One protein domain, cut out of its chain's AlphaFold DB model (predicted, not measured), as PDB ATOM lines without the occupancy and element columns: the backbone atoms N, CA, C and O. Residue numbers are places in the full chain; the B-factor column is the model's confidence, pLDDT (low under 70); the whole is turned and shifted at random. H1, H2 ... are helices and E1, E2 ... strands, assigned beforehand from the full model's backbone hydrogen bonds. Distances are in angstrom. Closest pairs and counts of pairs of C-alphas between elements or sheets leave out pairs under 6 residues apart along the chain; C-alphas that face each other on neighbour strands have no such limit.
ATOM      1  N   LYS A   6      43.774  10.766  27.350       90.44
ATOM      2  CA  LYS A   6      44.206  11.033  25.970       90.44
ATOM      3  C   LYS A   6      44.030   9.777  25.105       90.44
ATOM      4  O   LYS A   6      44.076   8.667  25.630       90.44
ATOM      5  N   PRO A   7      43.832   9.901  23.785       93.88
ATOM      6  CA  PRO A   7      43.705   8.736  22.916       93.88
ATOM      7  C   PRO A   7      45.057   8.042  22.686       93.88
ATOM      8  O   PRO A   7      46.082   8.690  22.466       93.88
ATOM      9  N   CYS A   8      45.037   6.710  22.662       95.38
ATOM     10  CA  CYS A   8      46.111   5.850  22.180       95.38
ATOM     11  C   CYS A   8      46.416   6.159  20.709       95.38
ATOM     12  O   CYS A   8      45.498   6.253  19.889       95.38
ATOM     13  N   ILE A   9      47.703   6.249  20.357       94.81
ATOM     14  CA  ILE A   9      48.133   6.619  18.998       94.81
ATOM     15  C   ILE A   9      47.732   5.603  17.917       94.81
ATOM     16  O   ILE A   9      47.643   5.976  16.752       94.81
ATOM     17  N   PHE A  10      47.468   4.342  18.282       95.44
ATOM     18  CA  PHE A  10      47.157   3.278  17.320       95.44
ATOM     19  C   PHE A  10      45.663   2.990  17.187       95.44
ATOM     20  O   PHE A  10      45.149   2.900  16.076       95.44
ATOM     21  N   CYS A  11      44.951   2.834  18.305       95.56
ATOM     22  CA  CYS A  11      43.553   2.388  18.299       95.56
ATOM     23  C   CYS A  11      42.557   3.440  18.798       95.56
ATOM     24  O   CYS A  11      41.361   3.171  18.817       95.56
ATOM     25  N   LYS A  12      43.031   4.622  19.213       92.88
ATOM     26  CA  LYS A  12      42.219   5.702  19.801       92.88
ATOM     27  C   LYS A  12      41.494   5.344  21.109       92.88
ATOM     28  O   LYS A  12      40.745   6.181  21.608       92.88
ATOM     29  N   ASN A  13      41.754   4.173  21.703       93.25
ATOM     30  CA  ASN A  13      41.313   3.860  23.066       93.25
ATOM     31  C   ASN A  13      41.860   4.902  24.043       93.25
ATOM     32  O   ASN A  13      42.988   5.364  23.882       93.25
ATOM     33  N   LEU A  14      41.075   5.263  25.051       90.56
ATOM     34  CA  LEU A  14      41.503   6.223  26.061       90.56
ATOM     35  C   LEU A  14      42.560   5.595  26.978       90.56
ATOM     36  O   LEU A  14      42.404   4.465  27.433       90.56
ATOM     37  N   VAL A  15      43.628   6.345  27.234       91.69
ATOM     38  CA  VAL A  15      44.663   6.061  28.236       91.69
ATOM     39  C   VAL A  15      44.814   7.277  29.139       91.69
ATOM     40  O   VAL A  15      44.406   8.376  28.749       91.69
ATOM     41  N   LEU A  16      45.402   7.105  30.319       88.44
ATOM     42  CA  LEU A  16      45.630   8.225  31.226       88.44
ATOM     43  C   LEU A  16      46.526   9.293  30.576       88.44
ATOM     44  O   LEU A  16      47.427   9.002  29.778       88.44
ATOM     45  N   SER A  17      46.221  10.562  30.836       87.50
ATOM     46  CA  SER A  17      46.886  11.705  30.204       87.50
ATOM     47  C   SER A  17      48.365  11.809  30.570       87.50
ATOM     48  O   SER A  17      49.177  12.203  29.730       87.50
ATOM     49  N   ASP A  18      48.712  11.414  31.785       83.12
ATOM     50  CA  ASP A  18      50.043  11.387  32.391       83.12
ATOM     51  C   ASP A  18      50.840  10.111  32.059       83.12
ATOM     52  O   ASP A  18      52.063  10.110  32.196       83.12
ATOM     53  N   ARG A  19      50.188   9.063  31.525       88.62
ATOM     54  CA  ARG A  19      50.860   7.846  31.044       88.62
ATOM     55  C   ARG A  19      52.063   8.198  30.175       88.62
ATOM     56  O   ARG A  19      51.911   8.862  29.138       88.62
ATOM     57  N   GLN A  20      53.241   7.700  30.549       84.50
ATOM     58  CA  GLN A  20      54.500   8.024  29.865       84.50
ATOM     59  C   GLN A  20      54.478   7.612  28.386       84.50
ATOM     60  O   GLN A  20      54.935   8.348  27.510       84.50
ATOM     61  N   ILE A  21      53.871   6.462  28.085       88.12
ATOM     62  CA  ILE A  21      53.759   5.918  26.732       88.12
ATOM     63  C   ILE A  21      52.341   6.159  26.209       88.12
ATOM     64  O   ILE A  21      51.364   5.696  26.786       88.12
ATOM     65  N   LYS A  22      52.195   6.832  25.060       90.12
ATOM     66  CA  LYS A  22      50.883   7.154  24.446       90.12
ATOM     67  C   LYS A  22      50.188   5.947  23.777       90.12
ATOM     68  O   LYS A  22      49.470   6.106  22.790       90.12
ATOM     69  N   VAL A  23      50.428   4.741  24.279       94.12
ATOM     70  CA  VAL A  23      49.962   3.465  23.727       94.12
ATOM     71  C   VAL A  23      49.241   2.699  24.832       94.12
ATOM     72  O   VAL A  23      49.772   2.583  25.936       94.12
ATOM     73  N   CYS A  24      48.040   2.196  24.545       95.19
ATOM     74  CA  CYS A  24      47.281   1.383  25.496       95.19
ATOM     75  C   CYS A  24      47.863  -0.028  25.636       95.19
ATOM     76  O   CYS A  24      48.528  -0.529  24.725       95.19
ATOM     77  N   ASP A  25      47.531  -0.692  26.739       95.00
ATOM     78  CA  ASP A  25      48.005  -2.044  27.051       95.00
ATOM     79  C   ASP A  25      47.689  -3.047  25.941       95.00
ATOM     80  O   ASP A  25      48.545  -3.841  25.574       95.00
ATOM     81  N   ASP A  26      46.506  -2.976  25.327       95.19
ATOM     82  CA  ASP A  26      46.144  -3.876  24.225       95.19
ATOM     83  C   ASP A  26      47.064  -3.727  23.011       95.19
ATOM     84  O   ASP A  26      47.394  -4.707  22.343       95.19
ATOM     85  N   CYS A  27      47.477  -2.496  22.701       96.50
ATOM     86  CA  CYS A  27      48.400  -2.245  21.600       96.50
ATOM     87  C   CYS A  27      49.822  -2.684  21.962       96.50
ATOM     88  O   CYS A  27      50.510  -3.223  21.100       96.50
ATOM     89  N   LEU A  28      50.235  -2.525  23.224       94.75
ATOM     90  CA  LEU A  28      51.511  -3.049  23.720       94.75
ATOM     91  C   LEU A  28      51.545  -4.582  23.664       94.75
ATOM     92  O   LEU A  28      52.484  -5.149  23.111       94.75
ATOM     93  N   LYS A  29      50.482  -5.257  24.120       95.19
ATOM     94  CA  LYS A  29      50.337  -6.721  24.034       95.19
ATOM     95  C   LYS A  29      50.416  -7.212  22.593       95.19
ATOM     96  O   LYS A  29      51.143  -8.153  22.302       95.19
ATOM     97  N   LYS A  30      49.712  -6.550  21.668       95.62
ATOM     98  CA  LYS A  30      49.773  -6.875  20.229       95.62
ATOM     99  C   LYS A  30      51.158  -6.648  19.622       95.62
ATOM    100  O   LYS A  30      51.516  -7.349  18.683       95.62
ATOM    101  N   ALA A  31      51.917  -5.688  20.146       94.00
ATOM    102  CA  ALA A  31      53.300  -5.440  19.749       94.00
ATOM    103  C   ALA A  31      54.303  -6.425  20.380       94.00
ATOM    104  O   ALA A  31      55.488  -6.345  20.073       94.00
ATOM    105  N   GLY A  32      53.846  -7.351  21.233       94.94
ATOM    106  CA  GLY A  32      54.701  -8.330  21.903       94.94
ATOM    107  C   GLY A  32      55.406  -7.795  23.149       94.94
ATOM    108  O   GLY A  32      56.426  -8.352  23.536       94.94
ATOM    109  N   ALA A  33      54.897  -6.723  23.766       94.56
ATOM    110  CA  ALA A  33      55.416  -6.262  25.049       94.56
ATOM    111  C   ALA A  33      55.217  -7.337  26.127       94.56
ATOM    112  O   ALA A  33      54.140  -7.933  26.230       94.56
ATOM    113  N   GLU A  34      56.251  -7.551  26.936       95.88
ATOM    114  CA  GLU A  34      56.199  -8.473  28.066       95.88
ATOM    115  C   GLU A  34      55.190  -8.001  29.118       95.88
ATOM    116  O   GLU A  34      54.967  -6.802  29.315       95.88
ATOM    117  N   GLU A  35      54.571  -8.956  29.812       93.94
ATOM    118  CA  GLU A  35      53.557  -8.657  30.824       93.94
ATOM    119  C   GLU A  35      54.129  -7.831  31.987       93.94
ATOM    120  O   GLU A  35      53.429  -6.973  32.523       93.94
ATOM    121  N   GLU A  36      55.402  -8.040  32.337       94.38
ATOM    122  CA  GLU A  36      56.108  -7.278  33.375       94.38
ATOM    123  C   GLU A  36      56.206  -5.789  33.019       94.38
ATOM    124  O   GLU A  36      55.833  -4.944  33.826       94.38
ATOM    125  N   ILE A  37      56.553  -5.460  31.769       91.88
ATOM    126  CA  ILE A  37      56.614  -4.068  31.290       91.88
ATOM    127  C   ILE A  37      55.241  -3.395  31.397       91.88
ATOM    128  O   ILE A  37      55.136  -2.227  31.769       91.88
ATOM    129  N   ILE A  38      54.169  -4.115  31.059       93.56
ATOM    130  CA  ILE A  38      52.809  -3.571  31.150       93.56
ATOM    131  C   ILE A  38      52.437  -3.303  32.613       93.56
ATOM    132  O   ILE A  38      51.875  -2.247  32.903       93.56
ATOM    133  N   LYS A  39      52.786  -4.215  33.529       94.06
ATOM    134  CA  LYS A  39      52.560  -4.046  34.971       94.06
ATOM    135  C   LYS A  39      53.328  -2.856  35.537       94.06
ATOM    136  O   LYS A  39      52.748  -2.089  36.297       94.06
ATOM    137  N   ASP A  40      54.576  -2.653  35.124       93.25
ATOM    138  CA  ASP A  40      55.377  -1.506  35.562       93.25
ATOM    139  C   ASP A  40      54.747  -0.175  35.135       93.25
ATOM    140  O   ASP A  40      54.696   0.779  35.914       93.25
ATOM    141  N   ILE A  41      54.210  -0.111  33.911       91.50
ATOM    142  CA  ILE A  41      53.511   1.088  33.438       91.50
ATOM    143  C   ILE A  41      52.237   1.331  34.257       91.50
ATOM    144  O   ILE A  41      51.995   2.462  34.670       91.50
ATOM    145  N   GLN A  42      51.446   0.286  34.514       90.62
ATOM    146  CA  GLN A  42      50.225   0.386  35.322       90.62
ATOM    147  C   GLN A  42      50.522   0.812  36.767       90.62
ATOM    148  O   GLN A  42      49.814   1.650  37.319       90.62
ATOM    149  N   ALA A  43      51.598   0.297  37.368       91.12
ATOM    150  CA  ALA A  43      52.022   0.690  38.709       91.12
ATOM    151  C   ALA A  43      52.426   2.173  38.768       91.12
ATOM    152  O   ALA A  43      52.072   2.878  39.713       91.12
ATOM    153  N   ALA A  44      53.126   2.676  37.746       88.00
ATOM    154  CA  ALA A  44      53.468   4.094  37.656       88.00
ATOM    155  C   ALA A  44      52.222   4.993  37.532       88.00
ATOM    156  O   ALA A  44      52.170   6.065  38.134       88.00
ATOM    157  N   GLU A  45      51.209   4.552  36.782       88.38
ATOM    158  CA  GLU A  45      49.922   5.248  36.660       88.38
ATOM    159  C   GLU A  45      49.149   5.286  37.985       88.38
ATOM    160  O   GLU A  45      48.595   6.322  38.352       88.38
ATOM    161  N   GLU A  46      49.136   4.180  38.731       86.88
ATOM    162  CA  GLU A  46      48.473   4.103  40.036       86.88
ATOM    163  C   GLU A  46      49.117   5.049  41.058       86.88
ATOM    164  O   GLU A  46      48.412   5.763  41.774       86.88
ATOM    165  N   ILE A  47      50.453   5.119  41.080       84.50
ATOM    166  CA  ILE A  47      51.193   6.055  41.939       84.50
ATOM    167  C   ILE A  47      50.782   7.499  41.639       84.50
ATOM    168  O   ILE A  47      50.505   8.261  42.568       84.50
ATOM    169  N   ASN A  48      50.717   7.876  40.361       79.69
ATOM    170  CA  ASN A  48      50.328   9.230  39.980       79.69
ATOM    171  C   ASN A  48      48.895   9.551  40.408       79.69
ATOM    172  O   ASN A  48      48.664  10.604  40.997       79.69
ATOM    173  N   PHE A  49      47.956   8.624  40.200       81.69
ATOM    174  CA  PHE A  49      46.566   8.809  40.613       81.69
ATOM    175  C   PHE A  49      46.431   9.034  42.127       81.69
ATOM    176  O   PHE A  49      45.720   9.938  42.567       81.69
ATOM    177  N   VAL A  50      47.142   8.242  42.935       83.19
ATOM    178  CA  VAL A  50      47.140   8.377  44.400       83.19
ATOM    179  C   VAL A  50      47.737   9.718  44.837       83.19
ATOM    180  O   VAL A  50      47.202  10.369  45.733       83.19
ATOM    181  N   ILE A  51      48.829  10.160  44.206       83.31
ATOM    182  CA  ILE A  51      49.452  11.454  44.514       83.31
ATOM    183  C   ILE A  51      48.511  12.613  44.162       83.31
ATOM    184  O   ILE A  51      48.352  13.519  44.980       83.31
ATOM    185  N   GLU A  52      47.873  12.584  42.988       82.88
ATOM    186  CA  GLU A  52      46.918  13.615  42.563       82.88
ATOM    187  C   GLU A  52      45.735  13.725  43.541       82.88
ATOM    188  O   GLU A  52      45.430  14.825  44.000       82.88
ATOM    189  N   ASP A  53      45.142  12.600  43.955       84.25
ATOM    190  CA  ASP A  53      44.058  12.573  44.951       84.25
ATOM    191  C   ASP A  53      44.501  13.129  46.320       84.25
ATOM    192  O   ASP A  53      43.769  13.882  46.972       84.25
ATOM    193  N   HIS A  54      45.723  12.814  46.765       86.75
ATOM    194  CA  HIS A  54      46.268  13.378  48.002       86.75
ATOM    195  C   HIS A  54      46.500  14.889  47.918       86.75
ATOM    196  O   HIS A  54      46.249  15.588  48.904       86.75
ATOM    197  N   ILE A  55      46.961  15.393  46.770       86.19
ATOM    198  CA  ILE A  55      47.145  16.829  46.537       86.19
ATOM    199  C   ILE A  55      45.789  17.537  46.550       86.19
ATOM    200  O   ILE A  55      45.639  18.504  47.294       86.19
ATOM    201  N   GLU A  56      44.788  17.032  45.822       86.75
ATOM    202  CA  GLU A  56      43.440  17.620  45.801       86.75
ATOM    203  C   GLU A  56      42.842  17.705  47.216       86.75
ATOM    204  O   GLU A  56      42.371  18.761  47.645       86.75
ATOM    205  N   LYS A  57      42.945  16.627  48.006       87.38
ATOM    206  CA  LYS A  57      42.500  16.622  49.412       87.38
ATOM    207  C   LYS A  57      43.254  17.636  50.271       87.38
ATOM    208  O   LYS A  57      42.651  18.285  51.129       87.38
ATOM    209  N   ALA A  58      44.564  17.773  50.075       88.06
ATOM    210  CA  ALA A  58      45.367  18.746  50.806       88.06
ATOM    211  C   ALA A  58      44.971  20.190  50.452       88.06
ATOM    212  O   ALA A  58      44.829  21.021  51.352       88.06
ATOM    213  N   GLU A  59      44.725  20.483  49.174       89.75
ATOM    214  CA  GLU A  59      44.256  21.792  48.708       89.75
ATOM    215  C   GLU A  59      42.886  22.154  49.298       89.75
ATOM    216  O   GLU A  59      42.688  23.281  49.763       89.75
ATOM    217  N   GLU A  60      41.953  21.199  49.358       89.12
ATOM    218  CA  GLU A  60      40.652  21.401  50.000       89.12
ATOM    219  C   GLU A  60      40.778  21.731  51.492       89.12
ATOM    220  O   GLU A  60      40.064  22.605  51.997       89.12
ATOM    221  N   ILE A  61      41.681  21.053  52.208       87.62
ATOM    222  CA  ILE A  61      41.957  21.329  53.622       87.62
ATOM    223  C   ILE A  61      42.522  22.741  53.770       87.62
ATOM    224  O   ILE A  61      41.974  23.531  54.537       87.62
ATOM    225  N   ILE A  62      43.566  23.091  53.014       87.06
ATOM    226  CA  ILE A  62      44.183  24.424  53.073       87.06
ATOM    227  C   ILE A  62      43.128  25.505  52.830       87.06
ATOM    228  O   ILE A  62      43.026  26.448  53.616       87.06
ATOM    229  N   LYS A  63      42.288  25.339  51.802       90.75
ATOM    230  CA  LYS A  63      41.225  26.291  51.454       90.75
ATOM    231  C   LYS A  63      40.186  26.476  52.565       90.75
ATOM    232  O   LYS A  63      39.674  27.583  52.711       90.75
ATOM    233  N   LYS A  64      39.880  25.430  53.345       87.50
ATOM    234  CA  LYS A  64      38.968  25.507  54.505       87.50
ATOM    235  C   LYS A  64      39.543  26.298  55.680       87.50
ATOM    236  O   LYS A  64      38.767  26.848  56.447       87.50
ATOM    237  N   TYR A  65      40.867  26.325  55.842       78.62
ATOM    238  CA  TYR A  65      41.538  27.001  56.961       78.62
ATOM    239  C   TYR A  65      42.115  28.379  56.599       78.62
ATOM    240  O   TYR A  65      42.655  29.058  57.471       78.62
ATOM    241  N   THR A  66      42.031  28.791  55.332       79.69
ATOM    242  CA  THR A  66      42.537  30.087  54.835       79.69
ATOM    243  C   THR A  66      41.442  31.028  54.318       79.69
ATOM    244  O   THR A  66      41.762  32.146  53.917       79.69
TER     245      THR A  66
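Overview. This is residues 6 to 66 of the 67 residues of an uncharacterized protein of Clostridiales bacterium KA00134 (UniProt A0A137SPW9). One long helix, H2, makes the length of the model; a small head of loops with the short helix H1 and the strand E1 sits beside its first half, and residues 50 to 66 of H2 stick out as a bare arm. The printed part has 61 residues, in the order E1, H1, H2, and is mostly helix. It is only just loose, close to extended, with a radius of gyration of the C-alphas of 15.6 A and spans of 51 by 23 by 12 A.

Along the chain. Find C-alpha 35 at (53.557, -8.657, 30.824); from there H2, residues 35 to 66, runs 46.9 A to C-alpha 66 at (42.537, 30.087, 54.835). H1 is residues 25 to 30, and E1 is residues 14 to 16, starting at (41.503, 6.223, 26.061).

Arrangement. Look at residues 35 to 38 of H2: with these alone it only just touches H1, with 3 pairs of C-alphas within 8 A, the closest those of Asp 25 and Ile 38, 6.5 A apart. H1 and H2 form a helical hairpin, at a shallow tilt of 13 degrees, opposite ways. The closest C-alphas of E1 and H2 are those of Leu 16 and Glu 45, 7.5 A apart. E1 and H1 are apart. E1 pairs with no named strand, but residues 6 to 7 pair antiparallel with its residues 14 to 15. In H1 and H2 every O i to N i+4 pair is within hydrogen-bond range.

Size, cuts and confidence. The C-alphas farthest apart, of Gly 32 and Thr 66, are 52.0 A apart. The printed part has no cut, no link is long, and no printed residue is under 70 in pLDDT.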